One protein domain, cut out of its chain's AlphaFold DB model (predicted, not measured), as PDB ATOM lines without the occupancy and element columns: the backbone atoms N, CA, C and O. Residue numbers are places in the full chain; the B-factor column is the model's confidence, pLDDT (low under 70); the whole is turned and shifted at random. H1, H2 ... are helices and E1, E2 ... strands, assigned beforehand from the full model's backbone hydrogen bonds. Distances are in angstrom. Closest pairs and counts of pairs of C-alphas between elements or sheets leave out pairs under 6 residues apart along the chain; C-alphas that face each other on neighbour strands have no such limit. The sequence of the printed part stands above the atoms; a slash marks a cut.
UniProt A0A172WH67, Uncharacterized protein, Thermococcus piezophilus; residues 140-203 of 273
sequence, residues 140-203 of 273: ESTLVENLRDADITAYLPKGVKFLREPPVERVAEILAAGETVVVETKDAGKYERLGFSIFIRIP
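AT A GLANCE: This is residues 140 to 203 of the 273 residues of an uncharacterized protein of Thermococcus piezophilus (UniProt A0A172WH67). A small wall of four parallel strands, E2, E3, E1, E4 in order, has short helices H1 and H2 on one side, while residues 147 to 160 loop out on the other. The 64 printed residues, mixed in class, run E1, E2, H1, E3, H2, E4; they are compact, with radius of gyration of the C-alphas 10.8 A and spans 30 by 27 by 18 A.

IN THESE COORDINATES: Strands are E1, residues 142 to 146, 12.2 A, from C-alpha 142 at (110.881, 102.978, 93.025); E2, 161 to 164, 10.2 A; E3, 181 to 185, 12.8 A; and E4, 198 to 202, 13.2 A, to C-alpha 202 at (112.604, 92.503, 85.534). Helices are H1, 168 to 176, 12.2 A, and H2, 188 to 191, 5.7 A.

HOW THE PARTS SIT: Within hydrogen-bond range are N 163 and O 182 for E2 and E3, 2.9 A; N 144 and O 183 for E3 and E1, 2.8 A; N 145 and O 200 for E1 and E4, 2.8 A. E2, H1, E3 form a strand-helix-strand unit, parallel neighbours with a helix between; E3, H2, E4 form a split one, with E1 between its strands; both crossovers are right-handed. H1 and H2 only graze the sheet; Val 168 and Tyr 191, their closest C-alphas, are 6.4 A apart, close but not clearly touching. Every O i to N i+4 pair of H1 is within range; H2 is too short for one.

THE WHOLE: The farthest C-alphas, of Ala 177 and Pro 203, are 30.7 A apart. The printed part has no cut, the E1 to E2 link is long, and no printed residue is under 70 in pLDDT.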
ATOM      1  N   GLU A 140     114.453 104.901  98.282       78.94
ATOM      2  CA  GLU A 140     113.889 105.855  97.329       78.94
ATOM      3  C   GLU A 140     112.600 105.326  96.691       78.94
ATOM      4  O   GLU A 140     112.394 104.111  96.557       78.94
ATOM      5  N   SER A 141     111.734 106.239  96.242       83.44
ATOM      6  CA  SER A 141     110.529 105.864  95.502       83.44
ATOM      7  C   SER A 141     110.905 105.142  94.210       83.44
ATOM      8  O   SER A 141     111.601 105.688  93.350       83.44
ATOM      9  N   THR A 142     110.437 103.900  94.076       85.50
ATOM     10  CA  THR A 142     110.881 102.978  93.025       85.50
ATOM     11  C   THR A 142     109.704 102.392  92.256       85.50
ATOM     12  O   THR A 142     108.778 101.840  92.853       85.50
ATOM     13  N   LEU A 143     109.772 102.445  90.927       87.50
ATOM     14  CA  LEU A 143     108.879 101.711  90.037       87.50
ATOM     15  C   LEU A 143     109.559 100.418  89.574       87.50
ATOM     16  O   LEU A 143     110.648 100.447  89.001       87.50
ATOM     17  N   VAL A 144     108.908  99.282  89.808       90.19
ATOM     18  CA  VAL A 144     109.367  97.953  89.406       90.19
ATOM     19  C   VAL A 144     108.424  97.386  88.350       90.19
ATOM     20  O   VAL A 144     107.291  97.010  88.653       90.19
ATOM     21  N   GLU A 145     108.902  97.278  87.114       87.06
ATOM     22  CA  GLU A 145     108.232  96.509  86.068       87.06
ATOM     23  C   GLU A 145     108.609  95.030  86.211       87.06
ATOM     24  O   GLU A 145     109.716  94.629  85.843       87.06
ATOM     25  N   ASN A 146     107.716  94.211  86.768       89.56
ATOM     26  CA  ASN A 146     107.956  92.795  87.025       89.56
ATOM     27  C   ASN A 146     107.191  91.892  86.056       89.56
ATOM     28  O   ASN A 146     106.125  91.359  86.366       89.56
ATOM     29  N   LEU A 147     107.768  91.666  84.877       84.62
ATOM     30  CA  LEU A 147     107.164  90.806  83.856       84.62
ATOM     31  C   LEU A 147     107.297  89.308  84.184       84.62
ATOM     32  O   LEU A 147     106.609  88.477  83.589       84.62
ATOM     33  N   ARG A 148     108.167  88.963  85.141       88.06
ATOM     34  CA  ARG A 148     108.493  87.587  85.543       88.06
ATOM     35  C   ARG A 148     107.610  87.038  86.659       88.06
ATOM     36  O   ARG A 148     107.565  85.824  86.839       88.06
ATOM     37  N   ASP A 149     106.928  87.905  87.404       88.50
ATOM     38  CA  ASP A 149     106.335  87.590  88.712       88.50
ATOM     39  C   ASP A 149     107.389  87.147  89.750       88.50
ATOM     40  O   ASP A 149     107.133  86.272  90.579       88.50
ATOM     41  N   ALA A 150     108.603  87.701  89.678       86.06
ATOM     42  CA  ALA A 150     109.657  87.418  90.651       86.06
ATOM     43  C   ALA A 150     109.276  87.938  92.048       86.06
ATOM     44  O   ALA A 150     108.715  89.022  92.173       86.06
ATOM     45  N   ASP A 151     109.606  87.204  93.111       87.31
ATOM     46  CA  ASP A 151     109.378  87.704  94.467       87.31
ATOM     47  C   ASP A 151     110.449  88.735  94.851       87.31
ATOM     48  O   ASP A 151     111.611  88.395  95.076       87.31
ATOM     49  N   ILE A 152     110.049  90.006  94.917       87.56
ATOM     50  CA  ILE A 152     110.933  91.119  95.285       87.56
ATOM     51  C   ILE A 152     110.869  91.481  96.773       87.56
ATOM     52  O   ILE A 152     111.607  92.359  97.219       87.56
ATOM     53  N   THR A 153     110.005  90.826  97.556       87.75
ATOM     54  CA  THR A 153     109.724  91.227  98.947       87.75
ATOM     55  C   THR A 153     110.959  91.189  99.843       87.75
ATOM     56  O   THR A 153     111.120  92.055 100.700       87.75
ATOM     57  N   ALA A 154     111.881  90.255  99.589       84.12
ATOM     58  CA  ALA A 154     113.150  90.128 100.306       84.12
ATOM     59  C   ALA A 154     114.093  91.340 100.148       84.12
ATOM     60  O   ALA A 154     115.019  91.497 100.941       84.12
ATOM     61  N   TYR A 155     113.868  92.185  99.139       83.50
ATOM     62  CA  TYR A 155     114.698  93.353  98.829       83.50
ATOM     63  C   TYR A 155     114.054  94.676  99.252       83.50
ATOM     64  O   TYR A 155     114.668  95.733  99.108       83.50
ATOM     65  N   LEU A 156     112.822  94.636  99.767       85.38
ATOM     66  CA  LEU A 156     112.113  95.833 100.197       85.38
ATOM     67  C   LEU A 156     112.712  96.383 101.504       85.38
ATOM     68  O   LEU A 156     112.929  95.620 102.452       85.38
ATOM     69  N   PRO A 157     112.930  97.707 101.607       80.88
ATOM     70  CA  PRO A 157     113.261  98.344 102.873       80.88
ATOM     71  C   PRO A 157     112.192  98.084 103.935       80.88
ATOM     72  O   PRO A 157     110.994  98.014 103.650       80.88
ATOM     73  N   LYS A 158     112.613  97.994 105.200       83.12
ATOM     74  CA  LYS A 158     111.672  97.860 106.317       83.12
ATOM     75  C   LYS A 158     110.758  99.086 106.386       83.12
ATOM     76  O   LYS A 158     111.241 100.211 106.426       83.12
ATOM     77  N   GLY A 159     109.448  98.850 106.452       81.88
ATOM     78  CA  GLY A 159     108.443  99.905 106.613       81.88
ATOM     79  C   GLY A 159     108.093 100.674 105.335       81.88
ATOM     80  O   GLY A 159     107.291 101.601 105.414       81.88
ATOM     81  N   VAL A 160     108.643 100.302 104.172       88.75
ATOM     82  CA  VAL A 160     108.285 100.950 102.902       88.75
ATOM     83  C   VAL A 160     106.831 100.658 102.522       88.75
ATOM     84  O   VAL A 160     106.346  99.534 102.690       88.75
ATOM     85  N   LYS A 161     106.128 101.650 101.961       93.56
ATOM     86  CA  LYS A 161     104.817 101.419 101.343       93.56
ATOM     87  C   LYS A 161     105.025 100.640 100.047       93.56
ATOM     88  O   LYS A 161     105.524 101.181  99.066       93.56
ATOM     89  N   PHE A 162     104.651  99.365 100.049       95.25
ATOM     90  CA  PHE A 162     104.728  98.501  98.875       95.25
ATOM     91  C   PHE A 162     103.339  98.271  98.277       95.25
ATOM     92  O   PHE A 162     102.436  97.802  98.971       95.25
ATOM     93  N   LEU A 163     103.163  98.603  96.998       95.69
ATOM     94  CA  LEU A 163     101.887  98.499  96.293       95.69
ATOM     95  C   LEU A 163     102.040  97.682  95.006       95.69
ATOM     96  O   LEU A 163     102.921  97.954  94.196       95.69
ATOM     97  N   ARG A 164     101.137  96.719  94.793       94.38
ATOM     98  CA  ARG A 164     101.057  95.908  93.569       94.38
ATOM     99  C   ARG A 164      99.897  96.371  92.706       94.38
ATOM    100  O   ARG A 164      98.770  96.408  93.190       94.38
ATOM    101  N   GLU A 165     100.183  96.712  91.456       93.50
ATOM    102  CA  GLU A 165      99.208  97.224  90.487       93.50
ATOM    103  C   GLU A 165      98.276  98.334  91.035       93.50
ATOM    104  O   GLU A 165      97.065  98.286  90.803       93.50
ATOM    105  N   PRO A 166      98.778  99.345  91.779       96.06
ATOM    106  CA  PRO A 166      97.924 100.409  92.303       96.06
ATOM    107  C   PRO A 166      97.348 101.296  91.181       96.06
ATOM    108  O   PRO A 166      97.985 101.467  90.141       96.06
ATOM    109  N   PRO A 167      96.192 101.944  91.391       96.06
ATOM    110  CA  PRO A 167      95.751 103.047  90.535       96.06
ATOM    111  C   PRO A 167      96.803 104.165  90.474       96.06
ATOM    112  O   PRO A 167      97.493 104.416  91.466       96.06
ATOM    113  N   VAL A 168      96.927 104.836  89.326       93.56
ATOM    114  CA  VAL A 168      97.936 105.891  89.098       93.56
ATOM    115  C   VAL A 168      97.726 107.060  90.060       93.56
ATOM    116  O   VAL A 168      98.686 107.583  90.620       93.56
ATOM    117  N   GLU A 169      96.468 107.405  90.322       95.50
ATOM    118  CA  GLU A 169      96.044 108.496  91.200       95.50
ATOM    119  C   GLU A 169      96.547 108.275  92.628       95.50
ATOM    120  O   GLU A 169      97.149 109.158  93.230       95.50
ATOM    121  N   ARG A 170      96.408 107.044  93.131       95.38
ATOM    122  CA  ARG A 170      96.876 106.668  94.469       95.38
ATOM    123  C   ARG A 170      98.390 106.812  94.607       95.38
ATOM    124  O   ARG A 170      98.881 107.189  95.665       95.38
ATOM    125  N   VAL A 171      99.141 106.463  93.566       94.31
ATOM    126  CA  VAL A 171     100.602 106.610  93.579       94.31
ATOM    127  C   VAL A 171     100.982 108.087  93.536       94.31
ATOM    128  O   VAL A 171     101.865 108.505  94.280       94.31
ATOM    129  N   ALA A 172     100.289 108.880  92.715       93.06
ATOM    130  CA  ALA A 172     100.506 110.318  92.622       93.06
ATOM    131  C   ALA A 172     100.284 111.024  93.970       93.06
ATOM    132  O   ALA A 172     101.108 111.846  94.357       93.06
ATOM    133  N   GLU A 173      99.231 110.662  94.712       95.00
ATOM    134  CA  GLU A 173      98.959 111.189  96.059       95.00
ATOM    135  C   GLU A 173     100.105 110.907  97.042       95.00
ATOM    136  O   GLU A 173     100.538 111.803  97.764       95.00
ATOM    137  N   ILE A 174     100.629 109.677  97.046       93.31
ATOM    138  CA  ILE A 174     101.718 109.267  97.946       93.31
ATOM    139  C   ILE A 174     103.011 110.024  97.615       93.31
ATOM    140  O   ILE A 174     103.671 110.544  98.514       93.31
ATOM    141  N   LEU A 175     103.348 110.134  96.327       88.69
ATOM    142  CA  LEU A 175     104.527 110.880  95.881       88.69
ATOM    143  C   LEU A 175     104.395 112.384  96.173       88.69
ATOM    144  O   LEU A 175     105.357 113.006  96.616       88.69
ATOM    145  N   ALA A 176     103.206 112.965  95.983       90.38
ATOM    146  CA  ALA A 176     102.935 114.371  96.291       90.38
ATOM    147  C   ALA A 176     103.018 114.677  97.796       90.38
ATOM    148  O   ALA A 176     103.399 115.782  98.177       90.38
ATOM    149  N   ALA A 177     102.711 113.696  98.650       91.50
ATOM    150  CA  ALA A 177     102.894 113.784 100.098       91.50
ATOM    151  C   ALA A 177     104.367 113.652 100.544       91.50
ATOM    152  O   ALA A 177     104.652 113.760 101.737       91.50
ATOM    153  N   GLY A 178     105.304 113.427  99.614       84.62
ATOM    154  CA  GLY A 178     106.728 113.240  99.911       84.62
ATOM    155  C   GLY A 178     107.049 111.888 100.549       84.62
ATOM    156  O   GLY A 178     108.097 111.732 101.170       84.62
ATOM    157  N   GLU A 179     106.148 110.913 100.432       90.44
ATOM    158  CA  GLU A 179     106.331 109.587 101.009       90.44
ATOM    159  C   GLU A 179     107.046 108.632 100.043       90.44
ATOM    160  O   GLU A 179     106.794 108.622  98.836       90.44
ATOM    161  N   THR A 180     107.894 107.755 100.589       88.31
ATOM    162  CA  THR A 180     108.553 106.697  99.814       88.31
ATOM    163  C   THR A 180     107.586 105.562  99.495       88.31
ATOM    164  O   THR A 180     106.981 104.962 100.392       88.31
ATOM    165  N   VAL A 181     107.512 105.187  98.217       93.38
ATOM    166  CA  VAL A 181     106.700 104.057  97.750       93.38
ATOM    167  C   VAL A 181     107.458 103.175  96.767       93.38
ATOM    168  O   VAL A 181     108.144 103.658  95.869       93.38
ATOM    169  N   VAL A 182     107.300 101.860  96.914       92.75
ATOM    170  CA  VAL A 182     107.703 100.885  95.897       92.75
ATOM    171  C   VAL A 182     106.447 100.388  95.199       92.75
ATOM    172  O   VAL A 182     105.555  99.821  95.836       92.75
ATOM    173  N   VAL A 183     106.377 100.599  93.891       93.81
ATOM    174  CA  VAL A 183     105.264 100.153  93.052       93.81
ATOM    175  C   VAL A 183     105.728  99.003  92.178       93.81
ATOM    176  O   VAL A 183     106.686  99.144  91.430       93.81
ATOM    177  N   GLU A 184     105.037  97.871  92.250       94.25
ATOM    178  CA  GLU A 184     105.227  96.735  91.350       94.25
ATOM    179  C   GLU A 184     104.091  96.681  90.326       94.25
ATOM    180  O   GLU A 184     102.912  96.728  90.689       94.25
ATOM    181  N   THR A 185     104.437  96.565  89.046       90.81
ATOM    182  CA  THR A 185     103.474  96.482  87.944       90.81
ATOM    183  C   THR A 185     104.009  95.661  86.772       90.81
ATOM    184  O   THR A 185     105.213  95.464  86.643       90.81
ATOM    185  N   LYS A 186     103.125  95.204  85.886       86.12
ATOM    186  CA  LYS A 186     103.469  94.653  84.565       86.12
ATOM    187  C   LYS A 186     103.436  95.683  83.438       86.12
ATOM    188  O   LYS A 186     103.829  95.354  82.324       86.12
ATOM    189  N   ASP A 187     102.949  96.885  83.717       85.44
ATOM    190  CA  ASP A 187     102.823  97.971  82.753       85.44
ATOM    191  C   ASP A 187     103.386  99.244  83.383       85.44
ATOM    192  O   ASP A 187     102.676  99.980  84.065       85.44
ATOM    193  N   ALA A 188     104.689  99.482  83.214       83.44
ATOM    194  CA  ALA A 188     105.313 100.698  83.735       83.44
ATOM    195  C   ALA A 188     104.852 101.965  82.994       83.44
ATOM    196  O   ALA A 188     104.901 103.053  83.574       83.44
ATOM    197  N   GLY A 189     104.348 101.819  81.761       78.75
ATOM    198  CA  GLY A 189     103.919 102.917  80.895       78.75
ATOM    199  C   GLY A 189     102.874 103.822  81.549       78.75
ATOM    200  O   GLY A 189     102.943 105.048  81.453       78.75
ATOM    201  N   LYS A 190     101.942 103.244  82.320       88.00
ATOM    202  CA  LYS A 190     100.894 104.013  83.019       88.00
ATOM    203  C   LYS A 190     101.417 104.975  84.092       88.00
ATOM    204  O   LYS A 190     100.683 105.874  84.497       88.00
ATOM    205  N   TYR A 191     102.660 104.814  84.548       81.88
ATOM    206  CA  TYR A 191     103.272 105.665  85.571       81.88
ATOM    207  C   TYR A 191     104.389 106.570  85.039       81.88
ATOM    208  O   TYR A 191     105.019 107.256  85.836       81.88
ATOM    209  N   GLU A 192     104.636 106.624  83.724       75.81
ATOM    210  CA  GLU A 192     105.739 107.406  83.126       75.81
ATOM    211  C   GLU A 192     105.742 108.889  83.523       75.81
ATOM    212  O   GLU A 192     106.786 109.534  83.550       75.81
ATOM    213  N   ARG A 193     104.566 109.442  83.842       77.88
ATOM    214  CA  ARG A 193     104.395 110.844  84.251       77.88
ATOM    215  C   ARG A 193     104.629 111.087  85.746       77.88
ATOM    216  O   ARG A 193     104.516 112.227  86.189       77.88
ATOM    217  N   LEU A 194     104.899 110.041  86.525       77.81
ATOM    218  CA  LEU A 194     105.142 110.132  87.960       77.81
ATOM    219  C   LEU A 194     106.645 110.213  88.251       77.81
ATOM    220  O   LEU A 194     107.453 109.525  87.632       77.81
ATOM    221  N   GLY A 195     107.014 111.048  89.222       75.81
ATOM    222  CA  GLY A 195     108.407 111.322  89.587       75.81
ATOM    223  C   GLY A 195     109.050 110.230  90.441       75.81
ATOM    224  O   GLY A 195     109.388 110.483  91.592       75.81
ATOM    225  N   PHE A 196     109.206 109.018  89.905       77.44
ATOM    226  CA  PHE A 196     110.002 107.974  90.555       77.44
ATOM    227  C   PHE A 196     111.502 108.250  90.410       77.44
ATOM    228  O   PHE A 196     111.977 108.590  89.328       77.44
ATOM    229  N   SER A 197     112.258 108.045  91.491       73.31
ATOM    230  CA  SER A 197     113.718 108.200  91.500       73.31
ATOM    231  C   SER A 197     114.426 107.001  90.860       73.31
ATOM    232  O   SER A 197     115.518 107.135  90.310       73.31
ATOM    233  N   ILE A 198     113.824 105.809  90.953       74.81
ATOM    234  CA  ILE A 198     114.419 104.550  90.497       74.81
ATOM    235  C   ILE A 198     113.418 103.777  89.638       74.81
ATOM    236  O   ILE A 198     112.259 103.600  90.011       74.81
ATOM    237  N   PHE A 199     113.911 103.246  88.519       77.44
ATOM    238  CA  PHE A 199     113.169 102.355  87.633       77.44
ATOM    239  C   PHE A 199     113.900 101.019  87.516       77.44
ATOM    240  O   PHE A 199     115.051 100.953  87.078       77.44
ATOM    241  N   ILE A 200     113.229  99.936  87.901       79.69
ATOM    242  CA  ILE A 200     113.747  98.572  87.806       79.69
ATOM    243  C   ILE A 200     112.869  97.797  86.837       79.69
ATOM    244  O   ILE A 200     111.659  97.721  87.006       79.69
ATOM    245  N   ARG A 201     113.492  97.166  85.842       80.44
ATOM    246  CA  ARG A 201     112.813  96.261  84.915       80.44
ATOM    247  C   ARG A 201     113.311  94.840  85.114       80.44
ATOM    248  O   ARG A 201     114.504  94.582  84.933       80.44
ATOM    249  N   ILE A 202     112.392  93.946  85.458       84.31
ATOM    250  CA  ILE A 202     112.604  92.503  85.534       84.31
ATOM    251  C   ILE A 202     112.010  91.905  84.251       84.31
ATOM    252  O   ILE A 202     110.788  91.954  84.062       84.31
ATOM    253  N   PRO A 203     112.856  91.399  83.337       80.50
ATOM    254  CA  PRO A 203     112.405  90.859  82.065       80.50
ATOM    255  C   PRO A 203     111.539  89.609  82.277       80.50
ATOM    256  O   PRO A 203     111.647  88.943  83.308       80.50
TER     257      PRO A 203